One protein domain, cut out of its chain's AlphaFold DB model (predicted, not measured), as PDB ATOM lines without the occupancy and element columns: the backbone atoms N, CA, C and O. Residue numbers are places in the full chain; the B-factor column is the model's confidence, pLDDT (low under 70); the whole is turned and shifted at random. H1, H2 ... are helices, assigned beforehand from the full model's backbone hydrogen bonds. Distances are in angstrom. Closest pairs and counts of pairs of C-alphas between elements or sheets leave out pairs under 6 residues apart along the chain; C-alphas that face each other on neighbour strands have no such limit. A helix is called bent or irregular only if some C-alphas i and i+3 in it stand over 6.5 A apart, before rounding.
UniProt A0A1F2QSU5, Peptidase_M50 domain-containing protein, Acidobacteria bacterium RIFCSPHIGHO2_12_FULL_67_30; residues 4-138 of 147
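What this domain is: This is residues 4 to 138 of the 147 residues of the protein "Peptidase_M50 domain-containing protein" of Acidobacteria bacterium RIFCSPHIGHO2_12_FULL_67_30 (UniProt A0A1F2QSU5). The longest helix, H3, folds sharply back on itself; its short arm H3a lies between its long arm H3b and H5, while H4 packs along H3b as a helical hairpin. H5 reaches from H3a to a corner where its end meets H1 and H2, and residues 16 to 21 stick out. The printed part has 135 residues and is all helix, H1 to H5 in chain order, with no named strand. It is only just loose, close to compact, with a radius of gyration of the C-alphas of 17.2 A and spans of 53 by 36 by 21 A.

How they stand to each other: H3, residues 53 to 84, was assigned as one helix by its hydrogen bonds but is bent: C-alphas 61 and 64 are 9.2 A apart. Its arms H3a, residues 53 to 61, and H3b, residues 64 to 84, touch and run opposite ways at 36 degrees, only just a steep tilt, with closest C-alphas Tyr 59 and His 66 at 5.1 A. H3b is irregular, C-alphas 64 and 67 being 7.2 A apart. H4, residues 95 to 105, touches residues 74 to 82 of H3b in a hairpin, opposite ways at 34.9 degrees, only just shallow; the closest C-alphas are Gly 81 and Trp 95, 4.4 A. The hub H5, residues 121 to 137, touches H3a at Ala 127 and Ile 57, closest C-alphas, 5.8 A. H2, residues 30 to 45, touches H5 at a steep tilt of 52 degrees, closest C-alphas Ala 43 and Phe 134, 5.2 A. H1, residues 8 to 17, and H5 touch only at their ends, closest C-alphas Leu 8 and Leu 136, 4.9 A. H3b and H5 are apart. Every O i to N i+4 pair is within hydrogen-bond range in H1, H2, H3a, H4 and H5, and 16 of 17 are in H3b.

Where its parts are: H3b measures 31.4 A, H5 24.3 A and H2 22.8 A from first to last C-alpha. C-alpha 8 is at (209.348, 104.375, 303.465) and C-alpha 137 at (210.706, 110.589, 302.693).

The domain as a whole: The farthest C-alphas, His 25 and Gly 116, are 53.7 A apart. The printed part has no cut; the links H1 to H2 and H4 to H5 are long. Residues 21 to 27 and 106 to 117 have pLDDT under 70.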
ATOM      1  N   PHE A   4     197.170 110.400 306.412       87.44
ATOM      2  CA  PHE A   4     198.537 110.619 305.945       87.44
ATOM      3  C   PHE A   4     199.045 109.386 305.197       87.44
ATOM      4  O   PHE A   4     198.781 108.253 305.596       87.44
ATOM      5  N   GLY A   5     199.782 109.609 304.111       86.38
ATOM      6  CA  GLY A   5     200.505 108.543 303.427       86.38
ATOM      7  C   GLY A   5     201.631 107.980 304.294       86.38
ATOM      8  O   GLY A   5     202.023 108.584 305.289       86.38
ATOM      9  N   ASN A   6     202.184 106.838 303.894       88.12
ATOM     10  CA  ASN A   6     203.234 106.157 304.648       88.12
ATOM     11  C   ASN A   6     204.576 106.223 303.887       88.12
ATOM     12  O   ASN A   6     204.800 105.397 302.997       88.12
ATOM     13  N   PRO A   7     205.442 107.223 304.163       91.75
ATOM     14  CA  PRO A   7     206.803 107.249 303.639       91.75
ATOM     15  C   PRO A   7     207.561 105.975 304.008       91.75
ATOM     16  O   PRO A   7     207.336 105.411 305.079       91.75
ATOM     17  N   LEU A   8     208.535 105.568 303.190       91.94
ATOM     18  CA  LEU A   8     209.348 104.375 303.465       91.94
ATOM     19  C   LEU A   8     210.021 104.423 304.843       91.94
ATOM     20  O   LEU A   8     210.147 103.390 305.497       91.94
ATOM     21  N   LEU A   9     210.422 105.613 305.303       92.31
ATOM     22  CA  LEU A   9     210.999 105.782 306.635       92.31
ATOM     23  C   LEU A   9     210.003 105.461 307.757       92.31
ATOM     24  O   LEU A   9     210.366 104.809 308.734       92.31
ATOM     25  N   VAL A  10     208.755 105.911 307.618       89.88
ATOM     26  CA  VAL A  10     207.697 105.645 308.603       89.88
ATOM     27  C   VAL A  10     207.357 104.158 308.585       89.88
ATOM     28  O   VAL A  10     207.395 103.523 309.635       89.88
ATOM     29  N   TRP A  11     207.176 103.580 307.396       88.81
ATOM     30  CA  TRP A  11     206.948 102.147 307.211       88.81
ATOM     31  C   TRP A  11     208.051 101.295 307.856       88.81
ATOM     32  O   TRP A  11     207.765 100.300 308.520       88.81
ATOM     33  N   PHE A  12     209.317 101.694 307.702       90.19
ATOM     34  CA  PHE A  12     210.448 100.997 308.310       90.19
ATOM     35  C   PHE A  12     210.360 100.998 309.842       90.19
ATOM     36  O   PHE A  12     210.488  99.942 310.464       90.19
ATOM     37  N   PHE A  13     210.097 102.153 310.457       88.38
ATOM     38  CA  PHE A  13     209.968 102.247 311.913       88.38
ATOM     39  C   PHE A  13     208.724 101.536 312.449       88.38
ATOM     40  O   PHE A  13     208.800 100.899 313.500       88.38
ATOM     41  N   GLU A  14     207.609 101.574 311.720       86.38
ATOM     42  CA  GLU A  14     206.416 100.788 312.046       86.38
ATOM     43  C   GLU A  14     206.745  99.293 312.091       86.38
ATOM     44  O   GLU A  14     206.408  98.620 313.062       86.38
ATOM     45  N   LYS A  15     207.465  98.767 311.091       86.81
ATOM     46  CA  LYS A  15     207.868  97.353 311.072       86.81
ATOM     47  C   LYS A  15     208.885  96.997 312.150       86.81
ATOM     48  O   LYS A  15     208.840  95.877 312.654       86.81
ATOM     49  N   LEU A  16     209.777  97.922 312.495       89.94
ATOM     50  CA  LEU A  16     210.814  97.699 313.497       89.94
ATOM     51  C   LEU A  16     210.249  97.617 314.919       89.94
ATOM     52  O   LEU A  16     210.634  96.737 315.684       89.94
ATOM     53  N   PHE A  17     209.352  98.536 315.273       86.31
ATOM     54  CA  PHE A  17     208.841  98.666 316.640       86.31
ATOM     55  C   PHE A  17     207.491  97.974 316.855       86.31
ATOM     56  O   PHE A  17     207.188  97.566 317.975       86.31
ATOM     57  N   TRP A  18     206.693  97.808 315.797       83.81
ATOM     58  CA  TRP A  18     205.341  97.242 315.852       83.81
ATOM     59  C   TRP A  18     205.120  96.162 314.779       83.81
ATOM     60  O   TRP A  18     204.231  96.280 313.926       83.81
ATOM     61  N   PRO A  19     205.905  95.070 314.802       82.75
ATOM     62  CA  PRO A  19     205.720  93.975 313.861       82.75
ATOM     63  C   PRO A  19     204.320  93.355 314.016       82.75
ATOM     64  O   PRO A  19     203.913  92.964 315.104       82.75
ATOM     65  N   GLY A  20     203.579  93.248 312.908       74.12
ATOM     66  CA  GLY A  20     202.277  92.566 312.854       74.12
ATOM     67  C   GLY A  20     201.042  93.436 313.108       74.12
ATOM     68  O   GLY A  20     199.931  92.926 312.992       74.12
ATOM     69  N   LEU A  21     201.201  94.734 313.393       69.25
ATOM     70  CA  LEU A  21     200.063  95.648 313.512       69.25
ATOM     71  C   LEU A  21     199.579  96.138 312.128       69.25
ATOM     72  O   LEU A  21     200.408  96.533 311.300       69.25
ATOM     73  N   PRO A  22     198.259  96.109 311.855       62.41
ATOM     74  CA  PRO A  22     197.676  96.714 310.659       62.41
ATOM     75  C   PRO A  22     197.901  98.237 310.655       62.41
ATOM     76  O   PRO A  22     197.660  98.908 311.662       62.41
ATOM     77  N   ALA A  23     198.392  98.786 309.539       57.41
ATOM     78  CA  ALA A  23     198.772 100.203 309.420       57.41
ATOM     79  C   ALA A  23     197.581 101.172 309.591       57.41
ATOM     80  O   ALA A  23     197.752 102.339 309.930       57.41
ATOM     81  N   ASP A  24     196.368 100.677 309.385       57.25
ATOM     82  CA  ASP A  24     195.083 101.364 309.491       57.25
ATOM     83  C   ASP A  24     194.593 101.560 310.937       57.25
ATOM     84  O   ASP A  24     193.712 102.385 311.177       57.25
ATOM     85  N   HIS A  25     195.182 100.869 311.919       51.81
ATOM     86  CA  HIS A  25     194.787 100.979 313.332       51.81
ATOM     87  C   HIS A  25     195.636 101.969 314.150       51.81
ATOM     88  O   HIS A  25     195.301 102.280 315.297       51.81
ATOM     89  N   LEU A  26     196.720 102.500 313.582       58.12
ATOM     90  CA  LEU A  26     197.583 103.473 314.251       58.12
ATOM     91  C   LEU A  26     197.061 104.895 314.023       58.12
ATOM     92  O   LEU A  26     197.453 105.608 313.100       58.12
ATOM     93  N   MET A  27     196.185 105.342 314.923       67.19
ATOM     94  CA  MET A  27     195.875 106.765 315.064       67.19
ATOM     95  C   MET A  27     197.166 107.519 315.408       67.19
ATOM     96  O   MET A  27     197.661 107.443 316.533       67.19
ATOM     97  N   MET A  28     197.736 108.239 314.437       74.12
ATOM     98  CA  MET A  28     199.000 108.946 314.645       74.12
ATOM     99  C   MET A  28     198.880 109.982 315.768       74.12
ATOM    100  O   MET A  28     198.102 110.941 315.693       74.12
ATOM    101  N   HIS A  29     199.730 109.831 316.784       83.00
ATOM    102  CA  HIS A  29     199.916 110.829 317.832       83.00
ATOM    103  C   HIS A  29     200.233 112.209 317.206       83.00
ATOM    104  O   HIS A  29     200.910 112.264 316.175       83.00
ATOM    105  N   PRO A  30     199.799 113.347 317.788       87.06
ATOM    106  CA  PRO A  30     200.113 114.684 317.266       87.06
ATOM    107  C   PRO A  30     201.595 114.905 316.921       87.06
ATOM    108  O   PRO A  30     201.901 115.482 315.883       87.06
ATOM    109  N   VAL A  31     202.507 114.372 317.739       89.12
ATOM    110  CA  VAL A  31     203.961 114.430 317.489       89.12
ATOM    111  C   VAL A  31     204.358 113.655 316.227       89.12
ATOM    112  O   VAL A  31     205.154 114.151 315.437       89.12
ATOM    113  N   ALA A  32     203.771 112.478 315.989       86.69
ATOM    114  CA  ALA A  32     204.030 111.695 314.780       86.69
ATOM    115  C   ALA A  32     203.522 112.418 313.523       86.69
ATOM    116  O   ALA A  32     204.212 112.445 312.508       86.69
ATOM    117  N   ARG A  33     202.367 113.092 313.609       87.75
ATOM    118  CA  ARG A  33     201.858 113.942 312.518       87.75
ATOM    119  C   ARG A  33     202.792 115.118 312.228       87.75
ATOM    120  O   ARG A  33     203.059 115.405 311.067       87.75
ATOM    121  N   ALA A  34     203.326 115.770 313.262       91.38
ATOM    122  CA  ALA A  34     204.307 116.842 313.092       91.38
ATOM    123  C   ALA A  34     205.610 116.334 312.448       91.38
ATOM    124  O   ALA A  34     206.112 116.949 311.508       91.38
ATOM    125  N   ALA A  35     206.118 115.180 312.894       92.00
ATOM    126  CA  ALA A  35     207.284 114.536 312.291       92.00
ATOM    127  C   ALA A  35     207.039 114.198 310.812       92.00
ATOM    128  O   ALA A  35     207.877 114.496 309.964       92.00
ATOM    129  N   TRP A  36     205.861 113.659 310.488       93.06
ATOM    130  CA  TRP A  36     205.462 113.366 309.115       93.06
ATOM    131  C   TRP A  36     205.453 114.621 308.232       93.06
ATOM    132  O   TRP A  36     205.966 114.582 307.116       93.06
ATOM    133  N   VAL A  37     204.950 115.758 308.734       93.81
ATOM    134  CA  VAL A  37     204.993 117.036 307.994       93.81
ATOM    135  C   VAL A  37     206.438 117.449 307.707       93.81
ATOM    136  O   VAL A  37     206.730 117.908 306.604       93.81
ATOM    137  N   GLY A  38     207.358 117.229 308.653       95.75
ATOM    138  CA  GLY A  38     208.792 117.441 308.444       95.75
ATOM    139  C   GLY A  38     209.381 116.545 307.348       95.75
ATOM    140  O   GLY A  38     210.128 117.030 306.495       95.75
ATOM    141  N   LEU A  39     209.006 115.261 307.308       96.06
ATOM    142  CA  LEU A  39     209.411 114.342 306.235       96.06
ATOM    143  C   LEU A  39     208.853 114.785 304.879       96.06
ATOM    144  O   LEU A  39     209.582 114.805 303.888       96.06
ATOM    145  N   PHE A  40     207.588 115.201 304.838       95.69
ATOM    146  CA  PHE A  40     206.960 115.705 303.623       95.69
ATOM    147  C   PHE A  40     207.655 116.976 303.111       95.69
ATOM    148  O   PHE A  40     208.017 117.042 301.939       95.69
ATOM    149  N   ALA A  41     207.929 117.945 303.988       96.44
ATOM    150  CA  ALA A  41     208.681 119.152 303.640       96.44
ATOM    151  C   ALA A  41     210.105 118.829 303.150       96.44
ATOM    152  O   ALA A  41     210.565 119.404 302.164       96.44
ATOM    153  N   THR A  42     210.773 117.860 303.783       96.94
ATOM    154  CA  THR A  42     212.095 117.372 303.358       96.94
ATOM    155  C   THR A  42     212.035 116.770 301.954       96.94
ATOM    156  O   THR A  42     212.848 117.114 301.098       96.94
ATOM    157  N   ALA A  43     211.043 115.918 301.679       96.94
ATOM    158  CA  ALA A  43     210.854 115.322 300.360       96.94
ATOM    159  C   ALA A  43     210.566 116.375 299.282       96.94
ATOM    160  O   ALA A  43     211.127 116.289 298.191       96.94
ATOM    161  N   LEU A  44     209.732 117.378 299.588       95.44
ATOM    162  CA  LEU A  44     209.456 118.494 298.683       95.44
ATOM    163  C   LEU A  44     210.731 119.268 298.347       95.44
ATOM    164  O   LEU A  44     210.984 119.534 297.177       95.44
ATOM    165  N   ASN A  45     211.547 119.589 299.350       95.56
ATOM    166  CA  ASN A  45     212.783 120.343 299.157       95.56
ATOM    167  C   ASN A  45     213.869 119.546 298.407       95.56
ATOM    168  O   ASN A  45     214.734 120.116 297.749       95.56
ATOM    169  N   LEU A  46     213.815 118.216 298.458       96.81
ATOM    170  CA  LEU A  46     214.735 117.345 297.728       96.81
ATOM    171  C   LEU A  46     214.225 116.933 296.337       96.81
ATOM    172  O   LEU A  46     214.878 116.131 295.666       96.81
ATOM    173  N   LEU A  47     213.106 117.491 295.853       95.50
ATOM    174  CA  LEU A  47     212.694 117.290 294.463       95.50
ATOM    175  C   LEU A  47     213.782 117.827 293.508       95.50
ATOM    176  O   LEU A  47     214.285 118.936 293.703       95.50
ATOM    177  N   PRO A  48     214.129 117.095 292.435       93.62
ATOM    178  CA  PRO A  48     215.211 117.461 291.514       93.62
ATOM    179  C   PRO A  48     214.792 118.545 290.500       93.62
ATOM    180  O   PRO A  48     214.943 118.388 289.283       93.62
ATOM    181  N   VAL A  49     214.222 119.651 290.984       92.75
ATOM    182  CA  VAL A  49     213.619 120.707 290.159       92.75
ATOM    183  C   VAL A  49     214.045 122.095 290.635       92.75
ATOM    184  O   VAL A  49     213.781 122.482 291.769       92.75
ATOM    185  N   GLY A  50     214.614 122.892 289.727       87.31
ATOM    186  CA  GLY A  50     214.795 124.332 289.933       87.31
ATOM    187  C   GLY A  50     215.770 124.672 291.064       87.31
ATOM    188  O   GLY A  50     216.882 124.155 291.088       87.31
ATOM    189  N   GLN A  51     215.354 125.582 291.951       87.56
ATOM    190  CA  GLN A  51     216.146 126.101 293.082       87.56
ATOM    191  C   GLN A  51     215.955 125.313 294.385       87.56
ATOM    192  O   GLN A  51     216.411 125.737 295.442       87.56
ATOM    193  N   LEU A  52     215.223 124.202 294.334       92.75
ATOM    194  CA  LEU A  52     215.125 123.307 295.477       92.75
ATOM    195  C   LEU A  52     216.484 122.652 295.742       92.75
ATOM    196  O   LEU A  52     217.277 122.470 294.811       92.75
ATOM    197  N   ASP A  53     216.735 122.224 296.977       93.50
ATOM    198  CA  ASP A  53     217.998 121.567 297.334       93.50
ATOM    199  C   ASP A  53     218.258 120.309 296.489       93.50
ATOM    200  O   ASP A  53     219.394 120.044 296.094       93.50
ATOM    201  N   GLY A  54     217.211 119.572 296.106       93.94
ATOM    202  CA  GLY A  54     217.333 118.465 295.149       93.94
ATOM    203  C   GLY A  54     217.793 118.909 293.755       93.94
ATOM    204  O   GLY A  54     218.573 118.212 293.102       93.94
ATOM    205  N   GLY A  55     217.355 120.086 293.302       92.38
ATOM    206  CA  GLY A  55     217.846 120.734 292.085       92.38
ATOM    207  C   GLY A  55     219.325 121.106 292.200       92.38
ATOM    208  O   GLY A  55     220.105 120.777 291.307       92.38
ATOM    209  N   HIS A  56     219.740 121.674 293.336       90.06
ATOM    210  CA  HIS A  56     221.145 121.989 293.626       90.06
ATOM    211  C   HIS A  56     222.034 120.737 293.614       90.06
ATOM    212  O   HIS A  56     223.109 120.752 293.012       90.06
ATOM    213  N   ILE A  57     221.570 119.632 294.206       93.19
ATOM    214  CA  ILE A  57     222.278 118.343 294.181       93.19
ATOM    215  C   ILE A  57     222.444 117.851 292.740       93.19
ATOM    216  O   ILE A  57     223.548 117.491 292.325       93.19
ATOM    217  N   VAL A  58     221.369 117.866 291.946       92.44
ATOM    218  CA  VAL A  58     221.430 117.472 290.532       92.44
ATOM    219  C   VAL A  58     222.358 118.385 289.741       92.44
ATOM    220  O   VAL A  58     223.100 117.899 288.889       92.44
ATOM    221  N   TYR A  59     222.330 119.691 289.998       89.88
ATOM    222  CA  TYR A  59     223.195 120.651 289.327       89.88
ATOM    223  C   TYR A  59     224.669 120.410 289.661       89.88
ATOM    224  O   TYR A  59     225.498 120.380 288.756       89.88
ATOM    225  N   ALA A  60     224.982 120.148 290.930       88.81
ATOM    226  CA  ALA A  60     226.332 119.838 291.380       88.81
ATOM    227  C   ALA A  60     226.876 118.539 290.758       88.81
ATOM    228  O   ALA A  60     228.044 118.477 290.389       88.81
ATOM    229  N   VAL A  61     226.037 117.503 290.624       90.25
ATOM    230  CA  VAL A  61     226.443 116.194 290.078       90.25
ATOM    231  C   VAL A  61     226.446 116.172 288.547       90.25
ATOM    232  O   VAL A  61     227.275 115.501 287.935       90.25
ATOM    233  N   ALA A  62     225.500 116.859 287.910       88.12
ATOM    234  CA  ALA A  62     225.260 116.780 286.474       88.12
ATOM    235  C   ALA A  62     224.729 118.109 285.908       88.12
ATOM    236  O   ALA A  62     223.627 118.166 285.348       88.12
ATOM    237  N   ALA A  63     225.530 119.173 286.012       86.44
ATOM    238  CA  ALA A  63     225.176 120.536 285.602       86.44
ATOM    239  C   ALA A  63     224.588 120.626 284.180       86.44
ATOM    240  O   ALA A  63     223.565 121.281 283.965       86.44
ATOM    241  N   GLU A  64     225.175 119.912 283.215       85.88
ATOM    242  CA  GLU A  64     224.718 119.883 281.816       85.88
ATOM    243  C   GLU A  64     223.314 119.278 281.660       85.88
ATOM    244  O   GLU A  64     222.517 119.700 280.817       85.88
ATOM    245  N   LYS A  65     222.989 118.284 282.496       87.12
ATOM    246  CA  LYS A  65     221.713 117.558 282.455       87.12
ATOM    247  C   LYS A  65     220.661 118.182 283.361       87.12
ATOM    248  O   LYS A  65     219.481 117.910 283.143       87.12
ATOM    249  N   HIS A  66     221.049 119.036 284.309       89.75
ATOM    250  CA  HIS A  66     220.160 119.651 285.296       89.75
ATOM    251  C   HIS A  66     218.890 120.224 284.667       89.75
ATOM    252  O   HIS A  66     217.783 119.826 285.019       89.75
ATOM    253  N   ARG A  67     219.029 121.070 283.637       88.06
ATOM    254  CA  ARG A  67     217.872 121.699 282.978       88.06
ATOM    255  C   ARG A  67     216.921 120.670 282.362       88.06
ATOM    256  O   ARG A  67     215.706 120.860 282.404       88.06
ATOM    257  N   ARG A  68     217.453 119.599 281.766       90.50
ATOM    258  CA  ARG A  68     216.639 118.522 281.188       90.50
ATOM    259  C   ARG A  68     215.969 117.711 282.294       90.50
ATOM    260  O   ARG A  68     214.770 117.473 282.196       90.50
ATOM    261  N   LEU A  69     216.713 117.335 283.334       91.31
ATOM    262  CA  LEU A  69     216.203 116.518 284.432       91.31
ATOM    263  C   LEU A  69     215.111 117.253 285.214       91.31
ATOM    264  O   LEU A  69     214.045 116.681 285.412       91.31
ATOM    265  N   SER A  70     215.303 118.537 285.531       92.12
ATOM    266  CA  SER A  70     214.281 119.354 286.193       92.12
ATOM    267  C   SER A  70     213.002 119.483 285.375       92.12
ATOM    268  O   SER A  70     211.915 119.399 285.935       92.12
ATOM    269  N   ARG A  71     213.096 119.642 284.047       92.12
ATOM    270  CA  ARG A  71     211.902 119.667 283.183       92.12
ATOM    271  C   ARG A  71     211.192 118.320 283.160       92.12
ATOM    272  O   ARG A  71     209.975 118.288 283.269       92.12
ATOM    273  N   VAL A  72     211.941 117.225 283.011       94.19
ATOM    274  CA  VAL A  72     211.372 115.870 282.995       94.19
ATOM    275  C   VAL A  72     210.665 115.579 284.315       94.19
ATOM    276  O   VAL A  72     209.521 115.141 284.294       94.19
ATOM    277  N   PHE A  73     211.296 115.885 285.450       94.31
ATOM    278  CA  PHE A  73     210.680 115.697 286.761       94.31
ATOM    279  C   PHE A  73     209.465 116.590 286.978       94.31
ATOM    280  O   PHE A  73     208.460 116.112 287.489       94.31
ATOM    281  N   LEU A  74     209.514 117.853 286.555       94.56
ATOM    282  CA  LEU A  74     208.364 118.746 286.650       94.56
ATOM    283  C   LEU A  74     207.179 118.235 285.819       94.56
ATOM    284  O   LEU A  74     206.055 118.199 286.312       94.56
ATOM    285  N   LEU A  75     207.426 117.793 284.583       95.69
ATOM    286  CA  LEU A  75     206.394 117.190 283.739       95.69
ATOM    287  C   LEU A  75     205.853 115.895 284.349       95.69
ATOM    288  O   LEU A  75     204.643 115.690 284.346       95.69
ATOM    289  N   ALA A  76     206.720 115.052 284.916       96.06
ATOM    290  CA  ALA A  76     206.309 113.841 285.618       96.06
ATOM    291  C   ALA A  76     205.457 114.159 286.856       96.06
ATOM    292  O   ALA A  76     204.465 113.480 287.095       96.06
ATOM    293  N   LEU A  77     205.791 115.213 287.606       96.00
ATOM    294  CA  LEU A  77     205.037 115.662 288.777       96.00
ATOM    295  C   LEU A  77     203.650 116.195 288.390       96.00
ATOM    296  O   LEU A  77     202.652 115.852 289.019       96.00
ATOM    297  N   LEU A  78     203.572 116.989 287.319       96.88
ATOM    298  CA  LEU A  78     202.301 117.477 286.776       96.88
ATOM    299  C   LEU A  78     201.447 116.326 286.232       96.88
ATOM    300  O   LEU A  78     200.248 116.271 286.504       96.88
ATOM    301  N   ALA A  79     202.060 115.383 285.515       97.38
ATOM    302  CA  ALA A  79     201.387 114.178 285.043       97.38
ATOM    303  C   ALA A  79     200.887 113.325 286.217       97.38
ATOM    304  O   ALA A  79     199.747 112.872 286.188       97.38
ATOM    305  N   ALA A  80     201.689 113.166 287.273       96.62
ATOM    306  CA  ALA A  80     201.291 112.484 288.498       96.62
ATOM    307  C   ALA A  80     200.073 113.155 289.146       96.62
ATOM    308  O   ALA A  80     199.113 112.476 289.499       96.62
ATOM    309  N   GLY A  81     200.066 114.487 289.236       96.69
ATOM    310  CA  GLY A  81     198.919 115.239 289.741       96.69
ATOM    311  C   GLY A  81     197.665 115.080 288.875       96.69
ATOM    312  O   GLY A  81     196.585 114.817 289.398       96.69
ATOM    313  N   ALA A  82     197.793 115.155 287.549       97.31
ATOM    314  CA  ALA A  82     196.667 114.956 286.635       97.31
ATOM    315  C   ALA A  82     196.107 113.522 286.708       97.31
ATOM    316  O   ALA A  82     194.895 113.325 286.790       97.31
ATOM    317  N   LEU A  83     196.987 112.519 286.733       97.12
ATOM    318  CA  LEU A  83     196.614 111.113 286.893       97.12
ATOM    319  C   LEU A  83     196.033 110.820 288.278       97.12
ATOM    320  O   LEU A  83     195.222 109.906 288.396       97.12
ATOM    321  N   GLY A  84     196.374 111.607 289.300       95.44
ATOM    322  CA  GLY A  84     195.798 111.490 290.638       95.44
ATOM    323  C   GLY A  84     194.281 111.672 290.674       95.44
ATOM    324  O   GLY A  84     193.626 111.078 291.522       95.44
ATOM    325  N   PHE A  85     193.684 112.412 289.731       94.12
ATOM    326  CA  PHE A  85     192.220 112.484 289.621       94.12
ATOM    327  C   PHE A  85     191.593 111.159 289.173       94.12
ATOM    328  O   PHE A  85     190.440 110.884 289.492       94.12
ATOM    329  N   ARG A  86     192.336 110.340 288.416       95.69
ATOM    330  CA  ARG A  86     191.886 109.024 287.942       95.69
ATOM    331  C   ARG A  86     192.298 107.890 288.881       95.69
ATOM    332  O   ARG A  86     191.554 106.925 289.012       95.69
ATOM    333  N   TYR A  87     193.470 108.001 289.500       94.19
ATOM    334  CA  TYR A  87     194.077 106.978 290.350       94.19
ATOM    335  C   TYR A  87     194.470 107.559 291.724       94.19
ATOM    336  O   TYR A  87     195.657 107.558 292.065       94.19
ATOM    337  N   PRO A  88     193.503 108.049 292.527       91.44
ATOM    338  CA  PRO A  88     193.775 108.757 293.786       91.44
ATOM    339  C   PRO A  88     194.475 107.898 294.851       91.44
ATOM    340  O   PRO A  88     195.173 108.424 295.714       91.44
ATOM    341  N   GLU A  89     194.351 106.571 294.762       89.69
ATOM    342  CA  GLU A  89     195.045 105.630 295.654       89.69
ATOM    343  C   GLU A  89     196.546 105.501 295.365       89.69
ATOM    344  O   GLU A  89     197.323 105.108 296.240       89.69
ATOM    345  N   MET A  90     196.964 105.830 294.138       91.69
ATOM    346  CA  MET A  90     198.348 105.700 293.670       91.69
ATOM    347  C   MET A  90     199.051 107.048 293.528       91.69
ATOM    348  O   MET A  90     200.266 107.125 293.716       91.69
ATOM    349  N   LEU A  91     198.313 108.108 293.188       95.06
ATOM    350  CA  LEU A  91     198.856 109.432 292.906       95.06
ATOM    351  C   LEU A  91     197.965 110.519 293.504       95.06
ATOM    352  O   LEU A  91     196.742 110.439 293.448       95.06
ATOM    353  N   TRP A  92     198.577 111.567 294.049       94.81
ATOM    354  CA  TRP A  92     197.840 112.656 294.685       94.81
ATOM    355  C   TRP A  92     197.628 113.857 293.753       94.81
ATOM    356  O   TRP A  92     198.609 114.441 293.286       94.81
ATOM    357  N   PRO A  93     196.376 114.312 293.535       95.00
ATOM    358  CA  PRO A  93     196.094 115.490 292.711       95.00
ATOM    359  C   PRO A  93     196.809 116.770 293.156       95.00
ATOM    360  O   PRO A  93     197.104 117.639 292.335       95.00
ATOM    361  N   GLY A  94     197.137 116.884 294.450       94.31
ATOM    362  CA  GLY A  94     197.844 118.040 295.009       94.31
ATOM    363  C   GLY A  94     199.223 118.291 294.392       94.31
ATOM    364  O   GLY A  94     199.723 119.414 294.463       94.31
ATOM    365  N   TRP A  95     199.805 117.311 293.692       96.12
ATOM    366  CA  TRP A  95     201.020 117.525 292.905       96.12
ATOM    367  C   TRP A  95     200.870 118.592 291.815       96.12
ATOM    368  O   TRP A  95     201.864 119.229 291.471       96.12
ATOM    369  N   LEU A  96     199.654 118.867 291.324       96.44
ATOM    370  CA  LEU A  96     199.410 119.984 290.405       96.44
ATOM    371  C   LEU A  96     199.663 121.343 291.054       96.44
ATOM    372  O   LEU A  96     200.204 122.234 290.405       96.44
ATOM    373  N   VAL A  97     199.308 121.497 292.331       94.62
ATOM    374  CA  VAL A  97     199.535 122.741 293.077       94.62
ATOM    375  C   VAL A  97     201.037 122.979 293.226       94.62
ATOM    376  O   VAL A  97     201.534 124.045 292.867       94.62
ATOM    377  N   PHE A  98     201.783 121.961 293.662       92.44
ATOM    378  CA  PHE A  98     203.240 122.050 293.784       92.44
ATOM    379  C   PHE A  98     203.933 122.232 292.431       92.44
ATOM    380  O   PHE A  98     204.793 123.100 292.303       92.44
ATOM    381  N   GLY A  99     203.534 121.483 291.402       93.62
ATOM    382  CA  GLY A  99     204.042 121.668 290.043       93.62
ATOM    383  C   GLY A  99     203.767 123.075 289.505       93.62
ATOM    384  O   GLY A  99     204.647 123.678 288.895       93.62
ATOM    385  N   GLY A 100     202.592 123.637 289.800       93.38
ATOM    386  CA  GLY A 100     202.244 125.027 289.506       93.38
ATOM    387  C   GLY A 100     203.188 126.025 290.180       93.38
ATOM    388  O   GLY A 100     203.743 126.889 289.504       93.38
ATOM    389  N   PHE A 101     203.455 125.870 291.480       91.62
ATOM    390  CA  PHE A 101     204.436 126.709 292.180       91.62
ATOM    391  C   PHE A 101     205.846 126.591 291.586       91.62
ATOM    392  O   PHE A 101     206.528 127.599 291.404       91.62
ATOM    393  N   LEU A 102     206.274 125.383 291.214       91.00
ATOM    394  CA  LEU A 102     207.584 125.162 290.594       91.00
ATOM    395  C   LEU A 102     207.695 125.790 289.198       91.00
ATOM    396  O   LEU A 102     208.772 126.259 288.823       91.00
ATOM    397  N   LEU A 103     206.595 125.857 288.440       89.62
ATOM    398  CA  LEU A 103     206.546 126.599 287.178       89.62
ATOM    399  C   LEU A 103     206.743 128.108 287.393       89.62
ATOM    400  O   LEU A 103     207.430 128.733 286.586       89.62
ATOM    401  N   LEU A 104     206.189 128.672 288.474       86.75
ATOM    402  CA  LEU A 104     206.336 130.095 288.816       86.75
ATOM    403  C   LEU A 104     207.766 130.454 289.242       86.75
ATOM    404  O   LEU A 104     208.286 131.483 288.816       86.75
ATOM    405  N   ILE A 105     208.413 129.601 290.045       80.81
ATOM    406  CA  ILE A 105     209.815 129.787 290.467       80.81
ATOM    407  C   ILE A 105     210.762 129.658 289.261       80.81
ATOM    408  O   ILE A 105     211.744 130.390 289.129       80.81
ATOM    409  N   GLY A 106     210.421 128.769 288.326       68.00
ATOM    410  CA  GLY A 106     211.136 128.577 287.076       68.00
ATOM    411  C   GLY A 106     212.422 127.744 287.228       68.00
ATOM    412  O   GLY A 106     213.043 127.681 288.285       68.00
ATOM    413  N   PRO A 107     212.891 127.096 286.147       63.25
ATOM    414  CA  PRO A 107     214.025 126.167 286.189       63.25
ATOM    415  C   PRO A 107     215.400 126.865 286.155       63.25
ATOM    416  O   PRO A 107     216.395 126.252 285.755       63.25
ATOM    417  N   ARG A 108     215.472 128.169 286.459       59.25
ATOM    418  CA  ARG A 108     216.713 128.945 286.334       59.25
ATOM    419  C   ARG A 108     217.585 128.726 287.566       59.25
ATOM    420  O   ARG A 108     217.283 129.217 288.645       59.25
ATOM    421  N   HIS A 109     218.692 128.024 287.358       58.78
ATOM    422  CA  HIS A 109     219.768 127.914 288.328       58.78
ATOM    423  C   HIS A 109     220.927 128.832 287.902       58.78
ATOM    424  O   HIS A 109     221.285 128.809 286.717       58.78
ATOM    425  N   PRO A 110     221.497 129.650 288.806       59.16
ATOM    426  CA  PRO A 110     222.686 130.445 288.510       59.16
ATOM    427  C   PRO A 110     223.879 129.542 288.161       59.16
ATOM    428  O   PRO A 110     224.009 128.440 288.693       59.16
ATOM    429  N   ALA A 111     224.725 129.986 287.231       60.12
ATOM    430  CA  ALA A 111     225.884 129.212 286.798       60.12
ATOM    431  C   ALA A 111     226.904 129.055 287.944       60.12
ATOM    432  O   ALA A 111     227.141 130.017 288.676       60.12
ATOM    433  N   VAL A 112     227.519 127.873 288.096       61.31
ATOM    434  CA  VAL A 112     228.684 127.709 288.989       61.31
ATOM    435  C   VAL A 112     229.823 128.593 288.480       61.31
ATOM    436  O   VAL A 112     230.068 128.645 287.276       61.31
ATOM    437  N   LEU A 113     230.530 129.254 289.401       59.38
ATOM    438  CA  LEU A 113     231.705 130.080 289.099       59.38
ATOM    439  C   LEU A 113     232.860 129.272 288.479       59.38
ATOM    440  O   LEU A 113     233.622 129.824 287.695       59.38
ATOM    441  N   ASP A 114     232.954 127.977 288.794       62.19
ATOM    442  CA  ASP A 114     233.940 127.048 288.236       62.19
ATOM    443  C   ASP A 114     233.288 125.701 287.852       62.19
ATOM    444  O   ASP A 114     233.193 124.788 288.675       62.19
ATOM    445  N   PRO A 115     232.787 125.564 286.613       60.66
ATOM    446  CA  PRO A 115     232.174 124.327 286.124       60.66
ATOM    447  C   PRO A 115     233.162 123.162 285.938       60.66
ATOM    448  O   PRO A 115     232.718 122.032 285.739       60.66
ATOM    449  N   GLY A 116     234.476 123.429 285.934       59.47
ATOM    450  CA  GLY A 116     235.522 122.434 285.667       59.47
ATOM    451  C   GLY A 116     236.012 121.701 286.916       59.47
ATOM    452  O   GLY A 116     236.573 120.608 286.812       59.47
ATOM    453  N   ALA A 117     235.773 122.265 288.102       65.31
ATOM    454  CA  ALA A 117     236.065 121.618 289.372       65.31
ATOM    455  C   ALA A 117     235.064 120.476 289.627       65.31
ATOM    456  O   ALA A 117     233.923 120.696 290.032       65.31
ATOM    457  N   GLY A 118     235.490 119.235 289.376       71.69
ATOM    458  CA  GLY A 118     234.702 118.047 289.705       71.69
ATOM    459  C   GLY A 118     234.346 117.966 291.198       71.69
ATOM    460  O   GLY A 118     234.973 118.594 292.052       71.69
ATOM    461  N   LEU A 119     233.331 117.165 291.534       81.94
ATOM    462  CA  LEU A 119     232.964 116.921 292.930       81.94
ATOM    463  C   LEU A 119     234.019 116.067 293.637       81.94
ATOM    464  O   LEU A 119     234.363 114.980 293.173       81.94
ATOM    465  N   ASP A 120     234.463 116.517 294.810       87.81
ATOM    466  CA  ASP A 120     235.226 115.667 295.721       87.81
ATOM    467  C   ASP A 120     234.368 114.495 296.256       87.81
ATOM    468  O   ASP A 120     233.129 114.507 296.235       87.81
ATOM    469  N   SER A 121     235.028 113.458 296.779       89.69
ATOM    470  CA  SER A 121     234.349 112.267 297.309       89.69
ATOM    471  C   SER A 121     233.489 112.548 298.552       89.69
ATOM    472  O   SER A 121     232.639 111.733 298.914       89.69
ATOM    473  N   GLY A 122     233.698 113.665 299.252       92.69
ATOM    474  CA  GLY A 122     232.846 114.098 300.361       92.69
ATOM    475  C   GLY A 122     231.493 114.594 299.859       92.69
ATOM    476  O   GLY A 122     230.451 114.098 300.289       92.69
ATOM    477  N   ARG A 123     231.502 115.503 298.886       90.25
ATOM    478  CA  ARG A 123     230.301 116.080 298.272       90.25
ATOM    479  C   ARG A 123     229.485 115.035 297.526       90.25
ATOM    480  O   ARG A 123     228.260 115.063 297.601       90.25
ATOM    481  N   LEU A 124     230.142 114.067 296.883       92.38
ATOM    482  CA  LEU A 124     229.436 112.951 296.253       92.38
ATOM    483  C   LEU A 124     228.686 112.088 297.285       92.38
ATOM    484  O   LEU A 124     227.550 111.688 297.037       92.38
ATOM    485  N   ARG A 125     229.276 111.847 298.466       95.50
ATOM    486  CA  ARG A 125     228.593 111.149 299.571       95.50
ATOM    487  C   ARG A 125     227.397 111.941 300.094       95.50
ATOM    488  O   ARG A 125     226.357 111.345 300.350       95.50
ATOM    489  N   VAL A 126     227.515 113.265 300.205       95.31
ATOM    490  CA  VAL A 126     226.390 114.136 300.595       95.31
ATOM    491  C   VAL A 126     225.271 114.094 299.551       95.31
ATOM    492  O   VAL A 126     224.109 113.948 299.920       95.31
ATOM    493  N   ALA A 127     225.602 114.138 298.258       94.88
ATOM    494  CA  ALA A 127     224.623 113.995 297.180       94.88
ATOM    495  C   ALA A 127     223.899 112.638 297.234       94.88
ATOM    496  O   ALA A 127     222.673 112.581 297.124       94.88
ATOM    497  N   ALA A 128     224.641 111.549 297.465       96.44
ATOM    498  CA  ALA A 128     224.072 110.213 297.626       96.44
ATOM    499  C   ALA A 128     223.169 110.109 298.868       96.44
ATOM    500  O   ALA A 128     222.090 109.523 298.793       96.44
ATOM    501  N   LEU A 129     223.571 110.714 299.991       97.19
ATOM    502  CA  LEU A 129     222.750 110.789 301.198       97.19
ATOM    503  C   LEU A 129     221.462 111.584 300.949       97.19
ATOM    504  O   LEU A 129     220.394 111.136 301.352       97.19
ATOM    505  N   GLY A 130     221.539 112.718 300.250       97.44
ATOM    506  CA  GLY A 130     220.363 113.503 299.870       97.44
ATOM    507  C   GLY A 130     219.385 112.701 299.009       97.44
ATOM    508  O   GLY A 130     218.188 112.695 299.284       97.44
ATOM    509  N   LEU A 131     219.890 111.941 298.030       96.88
ATOM    510  CA  LEU A 131     219.063 111.029 297.235       96.88
ATOM    511  C   LEU A 131     218.415 109.941 298.104       96.88
ATOM    512  O   LEU A 131     217.226 109.671 297.956       96.88
ATOM    513  N   LEU A 132     219.166 109.337 299.027       97.88
ATOM    514  CA  LEU A 132     218.627 108.339 299.951       97.88
ATOM    515  C   LEU A 132     217.514 108.929 300.827       97.88
ATOM    516  O   LEU A 132     216.439 108.343 300.923       97.88
ATOM    517  N   VAL A 133     217.738 110.101 301.429       98.00
ATOM    518  CA  VAL A 133     216.739 110.792 302.260       98.00
ATOM    519  C   VAL A 133     215.496 111.131 301.443       98.00
ATOM    520  O   VAL A 133     214.383 110.904 301.920       98.00
ATOM    521  N   PHE A 134     215.659 111.601 300.202       97.88
ATOM    522  CA  PHE A 134     214.538 111.832 299.296       97.88
ATOM    523  C   PHE A 134     213.718 110.559 299.087       97.88
ATOM    524  O   PHE A 134     212.509 110.584 299.292       97.88
ATOM    525  N   LEU A 135     214.359 109.436 298.749       97.12
ATOM    526  CA  LEU A 135     213.666 108.161 298.540       97.12
ATOM    527  C   LEU A 135     212.952 107.672 299.806       97.12
ATOM    528  O   LEU A 135     211.854 107.131 299.717       97.12
ATOM    529  N   LEU A 136     213.544 107.889 300.982       96.75
ATOM    530  CA  LEU A 136     212.957 107.494 302.264       96.75
ATOM    531  C   LEU A 136     211.745 108.349 302.667       96.75
ATOM    532  O   LEU A 136     210.827 107.842 303.317       96.75
ATOM    533  N   CYS A 137     211.742 109.632 302.299       96.81
ATOM    534  CA  CYS A 137     210.706 110.589 302.693       96.81
ATOM    535  C   CYS A 137     209.610 110.768 301.630       96.81
ATOM    536  O   CYS A 137     208.474 111.117 301.962       96.81
ATOM    537  N   PHE A 138     209.931 110.568 300.350       96.56
ATOM    538  CA  PHE A 138     208.999 110.815 299.257       96.56
ATOM    539  C   PHE A 138     207.817 109.853 299.320       96.56
ATOM    540  O   PHE A 138     207.967 108.637 299.404       96.56
TER     541      PHE A 138